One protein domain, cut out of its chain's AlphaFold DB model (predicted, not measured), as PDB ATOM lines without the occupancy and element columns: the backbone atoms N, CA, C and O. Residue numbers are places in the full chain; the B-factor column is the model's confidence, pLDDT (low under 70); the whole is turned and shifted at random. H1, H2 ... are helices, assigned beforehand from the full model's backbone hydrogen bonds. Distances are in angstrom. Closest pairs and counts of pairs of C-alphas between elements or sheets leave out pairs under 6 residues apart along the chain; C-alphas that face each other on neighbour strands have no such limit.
ATOM      1  N   ALA A   8      24.607  32.053  38.474       82.62
ATOM      2  CA  ALA A   8      23.548  32.930  38.961       82.62
ATOM      3  C   ALA A   8      24.008  34.386  39.134       82.62
ATOM      4  O   ALA A   8      23.231  35.293  38.850       82.62
ATOM      5  N   ASP A   9      25.255  34.609  39.561       85.81
ATOM      6  CA  ASP A   9      25.817  35.958  39.706       85.81
ATOM      7  C   ASP A   9      26.042  36.604  38.335       85.81
ATOM      8  O   ASP A   9      25.792  37.793  38.162       85.81
ATOM      9  N   LEU A  10      26.478  35.811  37.349       86.69
ATOM     10  CA  LEU A  10      26.626  36.261  35.963       86.69
ATOM     11  C   LEU A  10      25.269  36.613  35.343       86.69
ATOM     12  O   LEU A  10      25.131  37.678  34.755       86.69
ATOM     13  N   TYR A  11      24.258  35.762  35.537       85.56
ATOM     14  CA  TYR A  11      22.906  36.008  35.032       85.56
ATOM     15  C   TYR A  11      22.269  37.255  35.659       85.56
ATOM     16  O   TYR A  11      21.651  38.057  34.961       85.56
ATOM     17  N   PHE A  12      22.439  37.445  36.971       88.00
ATOM     18  CA  PHE A  12      21.930  38.629  37.660       88.00
ATOM     19  C   PHE A  12      22.651  39.906  37.215       88.00
ATOM     20  O   PHE A  12      22.005  40.932  37.041       88.00
ATOM     21  N   ALA A  13      23.967  39.850  36.996       86.12
ATOM     22  CA  ALA A  13      24.725  40.993  36.492       86.12
ATOM     23  C   ALA A  13      24.314  41.400  35.065       86.12
ATOM     24  O   ALA A  13      24.370  42.583  34.744       86.12
ATOM     25  N   ASP A  14      23.903  40.438  34.238       82.75
ATOM     26  CA  ASP A  14      23.486  40.663  32.849       82.75
ATOM     27  C   ASP A  14      22.031  41.155  32.738       82.75
ATOM     28  O   ASP A  14      21.731  42.095  32.007       82.75
ATOM     29  N   THR A  15      21.114  40.551  33.500       84.06
ATOM     30  CA  THR A  15      19.662  40.778  33.345       84.06
ATOM     31  C   THR A  15      19.025  41.613  34.454       84.06
ATOM     32  O   THR A  15      17.900  42.088  34.302       84.06
ATOM     33  N   GLY A  16      19.688  41.755  35.605       82.44
ATOM     34  CA  GLY A  16      19.098  42.325  36.821       82.44
ATOM     35  C   GLY A  16      18.009  41.455  37.466       82.44
ATOM     36  O   GLY A  16      17.412  41.859  38.466       82.44
ATOM     37  N   GLU A  17      17.730  40.259  36.934       86.06
ATOM     38  CA  GLU A  17      16.698  39.356  37.437       86.06
ATOM     39  C   GLU A  17      17.303  38.132  38.139       86.06
ATOM     40  O   GLU A  17      18.331  37.579  37.748       86.06
ATOM     41  N   THR A  18      16.660  37.679  39.220       89.62
ATOM     42  CA  THR A  18      17.089  36.453  39.901       89.62
ATOM     43  C   THR A  18      16.677  35.220  39.101       89.62
ATOM     44  O   THR A  18      15.560  35.136  38.588       89.62
ATOM     45  N   VAL A  19      17.537  34.197  39.092       88.94
ATOM     46  CA  VAL A  19      17.280  32.902  38.434       88.94
ATOM     47  C   VAL A  19      15.921  32.309  38.829       88.94
ATOM     48  O   VAL A  19      15.217  31.755  37.988       88.94
ATOM     49  N   GLY A  20      15.516  32.442  40.098       88.69
ATOM     50  CA  GLY A  20      14.224  31.946  40.578       88.69
ATOM     51  C   GLY A  20      13.023  32.666  39.958       88.69
ATOM     52  O   GLY A  20      12.047  32.011  39.591       88.69
ATOM     53  N   LYS A  21      13.096  33.995  39.811       89.88
ATOM     54  CA  LYS A  21      12.034  34.792  39.183       89.88
ATOM     55  C   LYS A  21      11.966  34.518  37.679       89.88
ATOM     56  O   LYS A  21      10.891  34.181  37.189       89.88
ATOM     57  N   ALA A  22      13.117  34.497  37.005       90.75
ATOM     58  CA  ALA A  22      13.222  34.116  35.598       90.75
ATOM     59  C   ALA A  22      12.619  32.724  35.340       90.75
ATOM     60  O   ALA A  22      11.820  32.549  34.424       90.75
ATOM     61  N   CYS A  23      12.912  31.736  36.196       91.44
ATOM     62  CA  CYS A  23      12.343  30.391  36.078       91.44
ATOM     63  C   CYS A  23      10.809  30.373  36.157       91.44
ATOM     64  O   CYS A  23      10.167  29.648  35.399       91.44
ATOM     65  N   LYS A  24      10.210  31.159  37.062       91.19
ATOM     66  CA  LYS A  24       8.746  31.261  37.183       91.19
ATOM     67  C   LYS A  24       8.133  31.911  35.942       91.19
ATOM     68  O   LYS A  24       7.177  31.368  35.397       91.19
ATOM     69  N   SER A  25       8.714  33.014  35.468       90.56
ATOM     70  CA  SER A  25       8.268  33.714  34.257       90.56
ATOM     71  C   SER A  25       8.369  32.826  33.014       90.56
ATOM     72  O   SER A  25       7.419  32.721  32.244       90.56
ATOM     73  N   MET A  26       9.488  32.113  32.849       92.94
ATOM     74  CA  MET A  26       9.693  31.175  31.739       92.94
ATOM     75  C   MET A  26       8.690  30.018  31.774       92.94
ATOM     76  O   MET A  26       8.145  29.655  30.734       92.94
ATOM     77  N   HIS A  27       8.412  29.458  32.956       93.19
ATOM     78  CA  HIS A  27       7.404  28.409  33.095       93.19
ATOM     79  C   HIS A  27       5.999  28.911  32.733       93.19
ATOM     80  O   HIS A  27       5.295  28.240  31.981       93.19
ATOM     81  N   ALA A  28       5.621  30.104  33.206       91.00
ATOM     82  CA  ALA A  28       4.349  30.736  32.859       91.00
ATOM     83  C   ALA A  28       4.225  31.012  31.349       91.00
ATOM     84  O   ALA A  28       3.145  30.877  30.785       91.00
ATOM     85  N   GLY A  29       5.341  31.320  30.681       90.81
ATOM     86  CA  GLY A  29       5.426  31.455  29.224       90.81
ATOM     87  C   GLY A  29       5.475  30.132  28.448       90.81
ATOM     88  O   GLY A  29       5.709  30.151  27.244       90.81
ATOM     89  N   GLY A  30       5.309  28.980  29.107       90.12
ATOM     90  CA  GLY A  30       5.305  27.665  28.457       90.12
ATOM     91  C   GLY A  30       6.687  27.140  28.051       90.12
ATOM     92  O   GLY A  30       6.784  26.137  27.344       90.12
ATOM     93  N   ILE A  31       7.773  27.774  28.499       92.88
ATOM     94  CA  ILE A  31       9.138  27.329  28.199       92.88
ATOM     95  C   ILE A  31       9.462  26.086  29.036       92.88
ATOM     96  O   ILE A  31       9.199  26.027  30.240       92.88
ATOM     97  N   SER A  32      10.058  25.072  28.403       91.62
ATOM     98  CA  SER A  32      10.503  23.858  29.090       91.62
ATOM     99  C   SER A  32      11.718  24.117  29.985       91.62
ATOM    100  O   SER A  32      12.521  25.018  29.734       91.62
ATOM    101  N   ILE A  33      11.904  23.293  31.019       92.50
ATOM    102  CA  ILE A  33      13.049  23.443  31.925       92.50
ATOM    103  C   ILE A  33      14.390  23.225  31.212       92.50
ATOM    104  O   ILE A  33      15.390  23.844  31.569       92.50
ATOM    105  N   GLU A  34      14.427  22.360  30.198       92.50
ATOM    106  CA  GLU A  34      15.613  22.134  29.378       92.50
ATOM    107  C   GLU A  34      16.017  23.426  28.674       92.50
ATOM    108  O   GLU A  34      17.169  23.854  28.781       92.50
ATOM    109  N   ARG A  35      15.054  24.097  28.034       92.12
ATOM    110  CA  ARG A  35      15.314  25.358  27.349       92.12
ATOM    111  C   ARG A  35      15.658  26.476  28.331       92.12
ATOM    112  O   ARG A  35      16.611  27.208  28.086       92.12
ATOM    113  N   ALA A  36      14.958  26.558  29.462       92.75
ATOM    114  CA  ALA A  36      15.260  27.522  30.517       92.75
ATOM    115  C   ALA A  36      16.694  27.360  31.051       92.75
ATOM    116  O   ALA A  36      17.406  28.345  31.223       92.75
ATOM    117  N   SER A  37      17.158  26.121  31.252       93.06
ATOM    118  CA  SER A  37      18.519  25.861  31.737       93.06
ATOM    119  C   SER A  37      19.592  26.371  30.779       93.06
ATOM    120  O   SER A  37      20.544  27.002  31.229       93.06
ATOM    121  N   GLN A  38      19.388  26.202  29.470       92.50
ATOM    122  CA  GLN A  38      20.283  26.733  28.443       92.50
ATOM    123  C   GLN A  38      20.284  28.262  28.410       92.50
ATOM    124  O   GLN A  38      21.352  28.853  28.323       92.50
ATOM    125  N   ILE A  39      19.107  28.895  28.507       91.62
ATOM    126  CA  ILE A  39      18.985  30.364  28.494       91.62
ATOM    127  C   ILE A  39      19.720  30.980  29.689       91.62
ATOM    128  O   ILE A  39      20.404  31.983  29.541       91.62
ATOM    129  N   ILE A  40      19.601  30.367  30.868       90.31
ATOM    130  CA  ILE A  40      20.224  30.870  32.100       90.31
ATOM    131  C   ILE A  40      21.725  30.511  32.162       90.31
ATOM    132  O   ILE A  40      22.476  31.098  32.937       90.31
ATOM    133  N   GLY A  41      22.185  29.556  31.349       90.94
ATOM    134  CA  GLY A  41      23.592  29.148  31.275       90.94
ATOM    135  C   GLY A  41      23.962  27.938  32.140       90.94
ATOM    136  O   GLY A  41      25.141  27.671  32.361       90.94
ATOM    137  N   TYR A  42      22.982  27.170  32.627       91.25
ATOM    138  CA  TYR A  42      23.230  25.880  33.276       91.25
ATOM    139  C   TYR A  42      23.429  24.769  32.240       91.25
ATOM    140  O   TYR A  42      22.701  24.672  31.256       91.25
ATOM    141  N   LYS A  43      24.380  23.862  32.507       90.19
ATOM    142  CA  LYS A  43      24.708  22.740  31.607       90.19
ATOM    143  C   LYS A  43      23.535  21.780  31.398       90.19
ATOM    144  O   LYS A  43      23.365  21.240  30.309       90.19
ATOM    145  N   THR A  44      22.760  21.524  32.449       92.19
ATOM    146  CA  THR A  44      21.615  20.612  32.405       92.19
ATOM    147  C   THR A  44      20.437  21.161  33.205       92.19
ATOM    148  O   THR A  44      20.613  21.896  34.181       92.19
ATOM    149  N   SER A  45      19.222  20.726  32.858       91.12
ATOM    150  CA  SER A  45      18.016  21.008  33.647       91.12
ATOM    151  C   SER A  45      18.119  20.470  35.079       91.12
ATOM    152  O   SER A  45      17.597  21.078  36.014       91.12
ATOM    153  N   SER A  46      18.850  19.372  35.281       91.19
ATOM    154  CA  SER A  46      19.159  18.821  36.602       91.19
ATOM    155  C   SER A  46      20.004  19.770  37.451       91.19
ATOM    156  O   SER A  46      19.755  19.889  38.649       91.19
ATOM    157  N   ASP A  47      20.976  20.468  36.863       91.69
ATOM    158  CA  ASP A  47      21.825  21.413  37.598       91.69
ATOM    159  C   ASP A  47      21.059  22.675  37.990       91.69
ATOM    160  O   ASP A  47      21.194  23.138  39.125       91.69
ATOM    161  N   LEU A  48      20.171  23.158  37.116       92.06
ATOM    162  CA  LEU A  48      19.234  24.230  37.455       92.06
ATOM    163  C   LEU A  48      18.308  23.813  38.613       92.06
ATOM    164  O   LEU A  48      18.162  24.550  39.587       92.06
ATOM    165  N   ARG A  49      17.744  22.595  38.578       91.56
ATOM    166  CA  ARG A  49      16.930  22.063  39.691       91.56
ATOM    167  C   ARG A  49      17.722  21.962  40.992       91.56
ATOM    168  O   ARG A  49      17.198  22.323  42.042       91.56
ATOM    169  N   LYS A  50      18.971  21.487  40.939       92.25
ATOM    170  CA  LYS A  50      19.860  21.421  42.112       92.25
ATOM    171  C   LYS A  50      20.127  22.811  42.678       92.25
ATOM    172  O   LYS A  50      20.116  22.971  43.892       92.25
ATOM    173  N   TYR A  51      20.359  23.803  41.820       91.44
ATOM    174  CA  TYR A  51      20.543  25.185  42.254       91.44
ATOM    175  C   TYR A  51      19.301  25.717  42.981       91.44
ATOM    176  O   TYR A  51      19.430  26.196  44.108       91.44
ATOM    177  N   LEU A  52      18.110  25.569  42.388       91.06
ATOM    178  CA  LEU A  52      16.850  26.001  43.005       91.06
ATOM    179  C   LEU A  52      16.628  25.307  44.359       91.06
ATOM    180  O   LEU A  52      16.375  25.978  45.356       91.06
ATOM    181  N   ALA A  53      16.845  23.989  44.422       90.81
ATOM    182  CA  ALA A  53      16.712  23.207  45.650       90.81
ATOM    183  C   ALA A  53      17.683  23.659  46.756       90.81
ATOM    184  O   ALA A  53      17.269  23.820  47.900       90.81
ATOM    185  N   ARG A  54      18.957  23.924  46.429       90.19
ATOM    186  CA  ARG A  54      19.950  24.440  47.397       90.19
ATOM    187  C   ARG A  54      19.585  25.816  47.951       90.19
ATOM    188  O   ARG A  54      20.031  26.166  49.036       90.19
ATOM    189  N   ARG A  55      18.818  26.604  47.197       87.25
ATOM    190  CA  ARG A  55      18.344  27.937  47.591       87.25
ATOM    191  C   ARG A  55      16.957  27.910  48.243       87.25
ATOM    192  O   ARG A  55      16.429  28.976  48.534       87.25
ATOM    193  N   GLY A  56      16.366  26.731  48.451       87.94
ATOM    194  CA  GLY A  56      15.015  26.597  49.004       87.94
ATOM    195  C   GLY A  56      13.910  27.114  48.076       87.94
ATOM    196  O   GLY A  56      12.802  27.375  48.531       87.94
TER     197      GLY A  56
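This is residues 8 to 56 of the 128 residues of an uncharacterized protein of viral metagenome (UniProt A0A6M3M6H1). Helices H2, H3 and H4 make a compact triangle, with H1 at one side near the start of H2. H4 runs at about a right angle to H3. The 49 printed residues hold four named helices, H1 to H4 in chain order, and no named strand: all helix, compact, radius of gyration of the C-alphas 9.9 A, spans 24 by 22 by 20 A.

H2, residues 19 to 28, touches H3, residues 33 to 40, at a steep tilt of 46 degrees, opposite ways; their closest C-alphas, Met 26 and Ala 36, are 6.8 A apart. H3 touches H4, residues 45 to 54, about perpendicular at 76 degrees; the closest C-alphas, Glu 34 and Ser 45, are 5.0 A apart. H1, residues 8 to 15, and H2 only just touch, with 3 pairs of C-alphas within 8 A, the closest Ala 8 and Val 19 at 6.3 A. H1 and H4 are apart. In H1, H2, H3 and H4 every O i to N i+4 pair is within hydrogen-bond range.

H2 is 14.2 A long and H4 14.3 A; H1 is 10.4 A and H3 10.3 A. C-alpha 8 is at (23.548, 32.930, 38.961), C-alpha 54 at (19.950, 24.440, 47.397).

The farthest C-alphas, Ala 13 and Gly 30, are 24.9 A apart. The printed part has no cut, its three links are tight, and no printed residue is under 70 in pLDDT.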